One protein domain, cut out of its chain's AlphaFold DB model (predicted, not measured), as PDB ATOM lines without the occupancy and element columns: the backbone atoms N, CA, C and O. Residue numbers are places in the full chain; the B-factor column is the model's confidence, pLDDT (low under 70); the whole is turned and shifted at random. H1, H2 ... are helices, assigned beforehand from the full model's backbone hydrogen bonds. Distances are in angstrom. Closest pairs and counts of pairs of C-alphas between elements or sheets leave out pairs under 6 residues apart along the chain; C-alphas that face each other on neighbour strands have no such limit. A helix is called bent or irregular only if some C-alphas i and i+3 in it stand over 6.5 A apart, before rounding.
ATOM      1  N   PRO A   2      11.735 -16.398  43.216       76.06
ATOM      2  CA  PRO A   2      12.362 -15.460  44.139       76.06
ATOM      3  C   PRO A   2      11.398 -15.036  45.261       76.06
ATOM      4  O   PRO A   2      10.216 -14.788  44.971       76.06
ATOM      5  N   PRO A   3      11.872 -14.920  46.515       81.56
ATOM      6  CA  PRO A   3      11.110 -14.328  47.619       81.56
ATOM      7  C   PRO A   3      10.566 -12.934  47.281       81.56
ATOM      8  O   PRO A   3      11.062 -12.276  46.365       81.56
ATOM      9  N   LYS A   4       9.496 -12.495  47.956       79.31
ATOM     10  CA  LYS A   4       8.786 -11.236  47.628       79.31
ATOM     11  C   LYS A   4       9.666  -9.994  47.755       79.31
ATOM     12  O   LYS A   4       9.542  -9.069  46.964       79.31
ATOM     13  N   ASP A   5      10.552 -10.027  48.727       77.62
ATOM     14  CA  ASP A   5      11.554  -9.034  49.098       77.62
ATOM     15  C   ASP A   5      12.886  -9.204  48.348       77.62
ATOM     16  O   ASP A   5      13.857  -8.490  48.602       77.62
ATOM     17  N   TYR A   6      12.955 -10.136  47.395       82.12
ATOM     18  CA  TYR A   6      14.146 -10.320  46.583       82.12
ATOM     19  C   TYR A   6      14.360  -9.143  45.627       82.12
ATOM     20  O   TYR A   6      13.503  -8.823  44.799       82.12
ATOM     21  N   HIS A   7      15.562  -8.568  45.670       82.06
ATOM     22  CA  HIS A   7      15.987  -7.501  44.772       82.06
ATOM     23  C   HIS A   7      17.164  -7.946  43.896       82.06
ATOM     24  O   HIS A   7      18.195  -8.410  44.391       82.06
ATOM     25  N   VAL A   8      17.018  -7.756  42.582       84.69
ATOM     26  CA  VAL A   8      18.090  -7.943  41.590       84.69
ATOM     27  C   VAL A   8      19.189  -6.904  41.834       84.69
ATOM     28  O   VAL A   8      18.893  -5.740  42.104       84.69
ATOM     29  N   GLY A   9      20.461  -7.295  41.748       84.44
ATOM     30  CA  GLY A   9      21.593  -6.392  41.970       84.44
ATOM     31  C   GLY A   9      22.836  -7.076  42.548       84.44
ATOM     32  O   GLY A   9      22.979  -8.284  42.456       84.44
ATOM     33  N   PRO A  10      23.768  -6.350  43.177       81.44
ATOM     34  CA  PRO A  10      24.976  -6.949  43.753       81.44
ATOM     35  C   PRO A  10      24.775  -7.499  45.175       81.44
ATOM     36  O   PRO A  10      25.647  -8.189  45.697       81.44
ATOM     37  N   ARG A  11      23.647  -7.189  45.827       85.06
ATOM     38  CA  ARG A  11      23.398  -7.584  47.216       85.06
ATOM     39  C   ARG A  11      23.178  -9.092  47.308       85.06
ATOM     40  O   ARG A  11      22.303  -9.631  46.627       85.06
ATOM     41  N   PHE A  12      23.969  -9.752  48.147       82.56
ATOM     42  CA  PHE A  12      23.755 -11.153  48.482       82.56
ATOM     43  C   PHE A  12      22.654 -11.280  49.538       82.56
ATOM     44  O   PHE A  12      22.577 -10.435  50.435       82.56
ATOM     45  N   PRO A  13      21.790 -12.297  49.416       85.81
ATOM     46  CA  PRO A  13      20.833 -12.614  50.459       85.81
ATOM     47  C   PRO A  13      21.554 -13.122  51.709       85.81
ATOM     48  O   PRO A  13      22.632 -13.712  51.628       85.81
ATOM     49  N   GLY A  14      20.953 -12.852  52.859       84.75
ATOM     50  CA  GLY A  14      21.438 -13.259  54.168       84.75
ATOM     51  C   GLY A  14      20.271 -13.354  55.140       84.75
ATOM     52  O   GLY A  14      19.165 -12.911  54.827       84.75
ATOM     53  N   LEU A  15      20.525 -13.947  56.304       85.25
ATOM     54  CA  LEU A  15      19.542 -13.991  57.384       85.25
ATOM     55  C   LEU A  15      19.300 -12.581  57.951       85.25
ATOM     56  O   LEU A  15      20.197 -11.735  57.874       85.25
ATOM     57  N   PRO A  16      18.099 -12.314  58.489       79.50
ATOM     58  CA  PRO A  16      17.816 -11.057  59.168       79.50
ATOM     59  C   PRO A  16      18.703 -10.881  60.411       79.50
ATOM     60  O   PRO A  16      19.064 -11.851  61.079       79.50
ATOM     61  N   ASP A  17      19.028  -9.629  60.737       80.31
ATOM     62  CA  ASP A  17      19.713  -9.302  61.989       80.31
ATOM     63  C   ASP A  17      18.810  -9.675  63.179       80.31
ATOM     64  O   ASP A  17      17.643  -9.279  63.218       80.31
ATOM     65  N   GLY A  18      19.343 -10.429  64.144       77.44
ATOM     66  CA  GLY A  18      18.585 -10.886  65.317       77.44
ATOM     67  C   GLY A  18      17.758 -12.160  65.100       77.44
ATOM     68  O   GLY A  18      16.795 -12.384  65.822       77.44
ATOM     69  N   ASP A  19      18.123 -13.006  64.130       75.88
ATOM     70  CA  ASP A  19      17.461 -14.300  63.877       75.88
ATOM     71  C   ASP A  19      17.380 -15.216  65.119       75.88
ATOM     72  O   ASP A  19      16.441 -15.998  65.247       75.88
ATOM     73  N   GLU A  20      18.309 -15.085  66.071       76.75
ATOM     74  CA  GLU A  20      18.300 -15.857  67.324       76.75
ATOM     75  C   GLU A  20      17.167 -15.468  68.290       76.75
ATOM     76  O   GLU A  20      16.787 -16.275  69.137       76.75
ATOM     77  N   ASP A  21      16.594 -14.269  68.140       84.19
ATOM     78  CA  ASP A  21      15.481 -13.778  68.965       84.19
ATOM     79  C   ASP A  21      14.101 -14.153  68.382       84.19
ATOM     80  O   ASP A  21      13.058 -13.838  68.967       84.19
ATOM     81  N   LEU A  22      14.068 -14.812  67.217       82.31
ATOM     82  CA  LEU A  22      12.836 -15.211  66.539       82.31
ATOM     83  C   LEU A  22      12.241 -16.497  67.123       82.31
ATOM     84  O   LEU A  22      12.928 -17.344  67.693       82.31
ATOM     85  N   SER A  23      10.931 -16.686  66.930       88.38
ATOM     86  CA  SER A  23      10.315 -17.979  67.242       88.38
ATOM     87  C   SER A  23      10.898 -19.084  66.344       88.38
ATOM     88  O   SER A  23      11.282 -18.805  65.203       88.38
ATOM     89  N   PRO A  24      10.901 -20.356  66.781       87.88
ATOM     90  CA  PRO A  24      11.398 -21.471  65.971       87.88
ATOM     91  C   PRO A  24      10.735 -21.559  64.585       87.88
ATOM     92  O   PRO A  24      11.375 -21.893  63.586       87.88
ATOM     93  N   GLU A  25       9.444 -21.236  64.498       88.19
ATOM     94  CA  GLU A  25       8.696 -21.182  63.242       88.19
ATOM     95  C   GLU A  25       9.157 -20.030  62.342       88.19
ATOM     96  O   GLU A  25       9.301 -20.216  61.133       88.19
ATOM     97  N   GLN A  26       9.406 -18.853  62.919       86.88
ATOM     98  CA  GLN A  26       9.889 -17.678  62.193       86.88
ATOM     99  C   GLN A  26      11.318 -17.876  61.687       86.88
ATOM    100  O   GLN A  26      11.597 -17.574  60.530       86.88
ATOM    101  N   GLN A  27      12.187 -18.465  62.505       85.88
ATOM    102  CA  GLN A  27      13.556 -18.810  62.132       85.88
ATOM    103  C   GLN A  27      13.588 -19.828  60.983       85.88
ATOM    104  O   GLN A  27      14.325 -19.680  60.003       85.88
ATOM    105  N   LYS A  28      12.726 -20.853  61.045       88.94
ATOM    106  CA  LYS A  28      12.589 -21.831  59.957       88.94
ATOM    107  C   LYS A  28      12.117 -21.174  58.660       88.94
ATOM    108  O   LYS A  28      12.614 -21.526  57.591       88.94
ATOM    109  N   GLN A  29      11.180 -20.232  58.743       87.38
ATOM    110  CA  GLN A  29      10.717 -19.480  57.580       87.38
ATOM    111  C   GLN A  29      11.830 -18.591  57.006       87.38
ATOM    112  O   GLN A  29      12.084 -18.660  55.807       87.38
ATOM    113  N   ALA A  30      12.550 -17.849  57.852       86.38
ATOM    114  CA  ALA A  30      13.670 -16.997  57.448       86.38
ATOM    115  C   ALA A  30      14.792 -17.799  56.770       86.38
ATOM    116  O   ALA A  30      15.327 -17.386  55.742       86.38
ATOM    117  N   THR A  31      15.093 -18.992  57.290       87.56
ATOM    118  CA  THR A  31      16.057 -19.915  56.677       87.56
ATOM    119  C   THR A  31      15.604 -20.343  55.281       87.56
ATOM    120  O   THR A  31      16.380 -20.285  54.328       87.56
ATOM    121  N   ASN A  32      14.336 -20.727  55.139       88.88
ATOM    122  CA  ASN A  32      13.773 -21.195  53.872       88.88
ATOM    123  C   ASN A  32      13.726 -20.071  52.820       88.88
ATOM    124  O   ASN A  32      14.095 -20.266  51.660       88.88
ATOM    125  N   ASP A  33      13.339 -18.864  53.232       88.81
ATOM    126  CA  ASP A  33      13.340 -17.684  52.370       88.81
ATOM    127  C   ASP A  33      14.765 -17.303  51.950       88.81
ATOM    128  O   ASP A  33      15.003 -17.021  50.773       88.81
ATOM    129  N   ASN A  34      15.739 -17.388  52.860       89.12
ATOM    130  CA  ASN A  34      17.144 -17.150  52.540       89.12
ATOM    131  C   ASN A  34      17.708 -18.199  51.561       89.12
ATOM    132  O   ASN A  34      18.424 -17.848  50.619       89.12
ATOM    133  N   GLU A  35      17.349 -19.477  51.703       89.81
ATOM    134  CA  GLU A  35      17.713 -20.515  50.730       89.81
ATOM    135  C   GLU A  35      17.127 -20.224  49.341       89.81
ATOM    136  O   GLU A  35      17.828 -20.299  48.323       89.81
ATOM    137  N   LEU A  36      15.847 -19.846  49.273       87.75
ATOM    138  CA  LEU A  36      15.186 -19.476  48.019       87.75
ATOM    139  C   LEU A  36      15.811 -18.229  47.388       87.75
ATOM    140  O   LEU A  36      16.021 -18.195  46.167       87.75
ATOM    141  N   ALA A  37      16.135 -17.221  48.196       88.94
ATOM    142  CA  ALA A  37      16.830 -16.023  47.752       88.94
ATOM    143  C   ALA A  37      18.224 -16.366  47.216       88.94
ATOM    144  O   ALA A  37      18.587 -15.921  46.129       88.94
ATOM    145  N   SER A  38      18.976 -17.215  47.919       89.38
ATOM    146  CA  SER A  38      20.320 -17.658  47.526       89.38
ATOM    147  C   SER A  38      20.307 -18.403  46.192       89.38
ATOM    148  O   SER A  38      21.106 -18.117  45.299       89.38
ATOM    149  N   ARG A  39      19.343 -19.310  45.996       88.38
ATOM    150  CA  ARG A  39      19.160 -20.002  44.712       88.38
ATOM    151  C   ARG A  39      18.780 -19.032  43.600       88.38
ATOM    152  O   ARG A  39      19.340 -19.103  42.510       88.38
ATOM    153  N   SER A  40      17.860 -18.110  43.871       88.62
ATOM    154  CA  SER A  40      17.470 -17.076  42.905       88.62
ATOM    155  C   SER A  40      18.666 -16.198  42.526       88.62
ATOM    156  O   SER A  40      18.851 -15.894  41.348       88.62
ATOM    157  N   LYS A  41      19.547 -15.906  43.492       91.62
ATOM    158  CA  LYS A  41      20.789 -15.163  43.274       91.62
ATOM    159  C   LYS A  41      21.755 -15.871  42.354       91.62
ATOM    160  O   LYS A  41      22.320 -15.258  41.452       91.62
ATOM    161  N   TYR A  42      21.917 -17.169  42.556       89.94
ATOM    162  CA  TYR A  42      22.737 -17.983  41.677       89.94
ATOM    163  C   TYR A  42      22.252 -17.902  40.221       89.94
ATOM    164  O   TYR A  42      23.054 -17.659  39.317       89.94
ATOM    165  N   TYR A  43      20.939 -18.021  39.987       87.88
ATOM    166  CA  TYR A  43      20.369 -17.887  38.643       87.88
ATOM    167  C   TYR A  43      20.544 -16.484  38.058       87.88
ATOM    168  O   TYR A  43      20.846 -16.363  36.870       87.88
ATOM    169  N   GLU A  44      20.396 -15.437  38.871       90.00
ATOM    170  CA  GLU A  44      20.657 -14.056  38.458       90.00
ATOM    171  C   GLU A  44      22.098 -13.902  37.948       90.00
ATOM    172  O   GLU A  44      22.315 -13.465  36.816       90.00
ATOM    173  N   MET A  45      23.080 -14.306  38.756       91.62
ATOM    174  CA  MET A  45      24.501 -14.158  38.429       91.62
ATOM    175  C   MET A  45      24.911 -15.030  37.237       91.62
ATOM    176  O   MET A  45      25.676 -14.597  36.376       91.62
ATOM    177  N   SER A  46      24.365 -16.243  37.148       88.00
ATOM    178  CA  SER A  46      24.579 -17.127  36.002       88.00
ATOM    179  C   SER A  46      24.007 -16.524  34.714       88.00
ATOM    180  O   SER A  46      24.677 -16.534  33.677       88.00
ATOM    181  N   SER A  47      22.812 -15.930  34.781       87.50
ATOM    182  CA  SER A  47      22.184 -15.247  33.642       87.50
ATOM    183  C   SER A  47      22.978 -14.012  33.227       87.50
ATOM    184  O   SER A  47      23.169 -13.797  32.038       87.50
ATOM    185  N   LEU A  48      23.517 -13.235  34.170       89.81
ATOM    186  CA  LEU A  48      24.396 -12.106  33.850       89.81
ATOM    187  C   LEU A  48      25.612 -12.543  33.017       89.81
ATOM    188  O   LEU A  48      25.963 -11.872  32.048       89.81
ATOM    189  N   ALA A  49      26.231 -13.668  33.378       90.69
ATOM    190  CA  ALA A  49      27.417 -14.175  32.693       90.69
ATOM    191  C   ALA A  49      27.111 -14.811  31.326       90.69
ATOM    192  O   ALA A  49      27.905 -14.682  30.397       90.69
ATOM    193  N   SER A  50      25.981 -15.512  31.200       88.88
ATOM    194  CA  SER A  50      25.687 -16.369  30.038       88.88
ATOM    195  C   SER A  50      24.606 -15.829  29.100       88.88
ATOM    196  O   SER A  50      24.582 -16.178  27.922       88.88
ATOM    197  N   ASN A  51      23.701 -14.984  29.595       86.31
ATOM    198  CA  ASN A  51      22.527 -14.526  28.864       86.31
ATOM    199  C   ASN A  51      22.077 -13.131  29.332       86.31
ATOM    200  O   ASN A  51      21.126 -12.960  30.103       86.31
ATOM    201  N   LYS A  52      22.771 -12.108  28.822       87.75
ATOM    202  CA  LYS A  52      22.546 -10.710  29.208       87.75
ATOM    203  C   LYS A  52      21.098 -10.258  29.006       87.75
ATOM    204  O   LYS A  52      20.603  -9.493  29.823       87.75
ATOM    205  N   SER A  53      20.402 -10.713  27.963       82.62
ATOM    206  CA  SER A  53      19.009 -10.304  27.729       82.62
ATOM    207  C   SER A  53      18.062 -10.838  28.803       82.62
ATOM    208  O   SER A  53      17.202 -10.093  29.266       82.62
ATOM    209  N   VAL A  54      18.259 -12.079  29.258       82.25
ATOM    210  CA  VAL A  54      17.518 -12.637  30.401       82.25
ATOM    211  C   VAL A  54      17.832 -11.856  31.672       82.25
ATOM    212  O   VAL A  54      16.915 -11.498  32.406       82.25
ATOM    213  N   TYR A  55      19.100 -11.518  31.910       87.06
ATOM    214  CA  TYR A  55      19.475 -10.700  33.063       87.06
ATOM    215  C   TYR A  55      18.821  -9.309  33.052       87.06
ATOM    216  O   TYR A  55      18.306  -8.863  34.074       87.06
ATOM    217  N   GLU A  56      18.794  -8.624  31.906       86.31
ATOM    218  CA  GLU A  56      18.101  -7.336  31.786       86.31
ATOM    219  C   GLU A  56      16.586  -7.478  31.998       86.31
ATOM    220  O   GLU A  56      15.977  -6.618  32.632       86.31
ATOM    221  N   ALA A  57      15.978  -8.581  31.549       83.19
ATOM    222  CA  ALA A  57      14.560  -8.850  31.783       83.19
ATOM    223  C   ALA A  57      14.231  -9.060  33.272       83.19
ATOM    224  O   ALA A  57      13.166  -8.639  33.719       83.19
ATOM    225  N   LEU A  58      15.147  -9.634  34.063       82.81
ATOM    226  CA  LEU A  58      14.970  -9.780  35.516       82.81
ATOM    227  C   LEU A  58      14.871  -8.428  36.242       82.81
ATOM    228  O   LEU A  58      14.276  -8.362  37.314       82.81
ATOM    229  N   LYS A  59      15.427  -7.348  35.673       83.81
ATOM    230  CA  LYS A  59      15.355  -5.993  36.248       83.81
ATOM    231  C   LYS A  59      13.998  -5.317  36.050       83.81
ATOM    232  O   LYS A  59      13.775  -4.249  36.619       83.81
ATOM    233  N   LEU A  60      13.121  -5.882  35.219       80.50
ATOM    234  CA  LEU A  60      11.760  -5.377  35.071       80.50
ATOM    235  C   LEU A  60      11.015  -5.506  36.402       80.50
ATOM    236  O   LEU A  60      11.281  -6.421  37.187       80.50
ATOM    237  N   ASP A  61      10.073  -4.588  36.647       78.00
ATOM    238  CA  ASP A  61       9.226  -4.650  37.840       78.00
ATOM    239  C   ASP A  61       8.603  -6.045  37.931       78.00
ATOM    240  O   ASP A  61       8.070  -6.564  36.945       78.00
ATOM    241  N   ARG A  62       8.689  -6.653  39.116       75.06
ATOM    242  CA  ARG A  62       8.152  -7.986  39.383       75.06
ATOM    243  C   ARG A  62       6.703  -8.117  38.933       75.06
ATOM    244  O   ARG A  62       6.360  -9.136  38.355       75.06
ATOM    245  N   ARG A  63       5.892  -7.068  39.066       76.88
ATOM    246  CA  ARG A  63       4.491  -7.039  38.618       76.88
ATOM    247  C   ARG A  63       4.328  -7.295  37.113       76.88
ATOM    248  O   ARG A  63       3.271  -7.750  36.690       76.88
ATOM    249  N   LEU A  64       5.355  -7.030  36.304       73.94
ATOM    250  CA  LEU A  64       5.338  -7.232  34.852       73.94
ATOM    251  C   LEU A  64       5.664  -8.670  34.443       73.94
ATOM    252  O   LEU A  64       5.146  -9.130  33.430       73.94
ATOM    253  N   TRP A  65       6.511  -9.378  35.195       71.06
ATOM    254  CA  TRP A  65       6.941 -10.739  34.848       71.06
ATOM    255  C   TRP A  65       6.364 -11.826  35.759       71.06
ATOM    256  O   TRP A  65       6.247 -12.967  35.324       71.06
ATOM    257  N   GLU A  66       5.938 -11.487  36.979       68.38
ATOM    258  CA  GLU A  66       5.328 -12.408  37.947       68.38
ATOM    259  C   GLU A  66       4.124 -13.182  37.382       68.38
ATOM    260  O   GLU A  66       4.082 -14.401  37.568       68.38
ATOM    261  N   PRO A  67       3.216 -12.552  36.602       65.06
ATOM    262  CA  PRO A  67       2.125 -13.251  35.913       65.06
ATOM    263  C   PRO A  67       2.587 -14.346  34.947       65.06
ATOM    264  O   PRO A  67       1.851 -15.292  34.673       65.06
ATOM    265  N   PHE A  68       3.797 -14.203  34.410       61.88
ATOM    266  CA  PHE A  68       4.393 -15.121  33.444       61.88
ATOM    267  C   PHE A  68       5.322 -16.139  34.116       61.88
ATOM    268  O   PHE A  68       5.674 -17.153  33.514       61.88
ATOM    269  N   THR A  69       5.681 -15.924  35.384       57.94
ATOM    270  CA  THR A  69       6.427 -16.884  36.198       57.94
ATOM    271  C   THR A  69       5.490 -17.698  37.078       57.94
ATOM    272  O   THR A  69       5.463 -17.519  38.285       57.94
ATOM    273  N   CYS A  70       4.717 -18.592  36.465       44.16
ATOM    274  CA  CYS A  70       4.561 -19.986  36.894       44.16
ATOM    275  C   CYS A  70       3.402 -20.644  36.142       44.16
ATOM    276  O   CYS A  70       2.243 -20.461  36.489       44.16
ATOM    277  N   CYS A  71       3.742 -21.550  35.232       43.09
ATOM    278  CA  CYS A  71       3.051 -22.829  35.148       43.09
ATOM    279  C   CYS A  71       4.118 -23.899  35.369       43.09
ATOM    280  O   CYS A  71       5.244 -23.762  34.882       43.09
ATOM    281  N   GLN A  72       3.777 -24.959  36.105       48.41
ATOM    282  CA  GLN A  72       4.425 -26.254  35.921       48.41
ATOM    283  C   GLN A  72       4.583 -26.440  34.415       48.41
ATOM    284  O   GLN A  72       3.591 -26.318  33.697       48.41
ATOM    285  N   LEU A  73       5.821 -26.601  33.944       44.38
ATOM    286  CA  LEU A  73       6.108 -26.865  32.542       44.38
ATOM    287  C   LEU A  73       5.165 -27.984  32.102       44.38
ATOM    288  O   LEU A  73       5.358 -29.140  32.475       44.38
ATOM    289  N   PHE A  74       4.120 -27.650  31.343       46.62
ATOM    290  CA  PHE A  74       3.454 -28.666  30.558       46.62
ATOM    291  C   PHE A  74       4.571 -29.273  29.706       46.62
ATOM    292  O   PHE A  74       5.391 -28.544  29.145       46.62
ATOM    293  N   PHE A  75       4.655 -30.603  29.656       50.91
ATOM    294  CA  PHE A  75       5.709 -31.339  28.942       50.91
ATOM    295  C   PHE A  75       5.860 -30.920  27.459       50.91
ATOM    296  O   PHE A  75       6.855 -31.244  26.818       50.91
ATOM    297  N   HIS A  76       4.911 -30.147  26.929       48.00
ATOM    298  CA  HIS A  76       5.043 -29.335  25.728       48.00
ATOM    299  C   HIS A  76       5.210 -27.865  26.108       48.00
ATOM    300  O   HIS A  76       4.255 -27.286  26.614       48.00
ATOM    301  N   GLY A  77       6.381 -27.270  25.842       45.25
ATOM    302  CA  GLY A  77       6.779 -25.886  26.159       45.25
ATOM    303  C   GLY A  77       5.901 -24.763  25.583       45.25
ATOM    304  O   GLY A  77       6.384 -23.894  24.865       45.25
ATOM    305  N   SER A  78       4.616 -24.769  25.915       50.72
ATOM    306  CA  SER A  78       3.649 -23.731  25.615       50.72
ATOM    307  C   SER A  78       3.586 -22.764  26.792       50.72
ATOM    308  O   SER A  78       3.309 -23.157  27.928       50.72
ATOM    309  N   LEU A  79       3.855 -21.488  26.518       46.28
ATOM    310  CA  LEU A  79       3.621 -20.391  27.450       46.28
ATOM    311  C   LEU A  79       2.108 -20.167  27.543       46.28
ATOM    312  O   LEU A  79       1.531 -19.408  26.769       46.28
ATOM    313  N   ALA A  80       1.443 -20.869  28.458       47.19
ATOM    314  CA  ALA A  80       0.028 -20.644  28.718       47.19
ATOM    315  C   ALA A  80      -0.145 -19.452  29.670       47.19
ATOM    316  O   ALA A  80       0.298 -19.488  30.818       47.19
ATOM    317  N   PHE A  81      -0.806 -18.404  29.178       43.81
ATOM    318  CA  PHE A  81      -1.342 -17.309  29.983       43.81
ATOM    319  C   PHE A  81      -2.393 -17.867  30.951       43.81
ATOM    320  O   PHE A  81      -3.365 -18.477  30.503       43.81
TER     321      PHE A  81
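Overview. This is residues 2 to 81 of the 144 residues of the protein "Kinase-like domain-containing protein" of Penicillium digitatum (UniProt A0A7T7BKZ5). One long helix, H1, is the main part of the domain, with the unnamed stretch of residues 2 to 23 folded back along one side of it. At the last-residue end of H1 the short H2 folds back on it in a helical hairpin, and the short H3 and the tail of residues 69 to 81 follow, with residues 72 to 78 sticking out. The printed part has 80 residues with three named helices, H1, H2, H3 in that order, and no named strand; the class is all helix. It is loose, with a radius of gyration of the C-alphas of 15.2 A, and elongated, spanning 45 by 27 by 21 A.

Along the chain. The printed part begins at Pro 2, C-alpha (12.362, -15.460, 44.139), and residues 2 to 23 hold no named element. H1, residues 24 to 50, runs 39.0 A from C-alpha (11.398, -21.471, 65.971) to (25.687, -16.369, 30.038). H2 is residues 52 to 58, 9.9 A long. H3 is residues 62 to 68, 10.0 A long, and ends at C-alpha (4.393, -15.121, 33.444). H3 is only just irregular: C-alphas 64 and 67 are 6.9 A apart.

Arrangement. H1 touches H2 with residues 44 to 48 alone; their closest C-alphas, those of Leu 48 and Tyr 55, are 5.2 A apart. They form a helical hairpin, at a shallow tilt of 31 degrees, opposite ways. H1 and H3 are apart. H2 and H3 are only just apart, closest 8.1 A. In H1 and H2 every O i to N i+4 pair is within hydrogen-bond range; in H3 1 of 3 is, beside 2 of 4 O i to N i+3 pairs.

Size, cuts and confidence. The C-alphas farthest apart, those of Asp 21 and His 76, are 47.1 A apart. The printed part has no cut. The links H1 to H2 and H2 to H3 are tight. Mean pLDDT of the printed part is 77.8, and residues 66 to 81 are under 70.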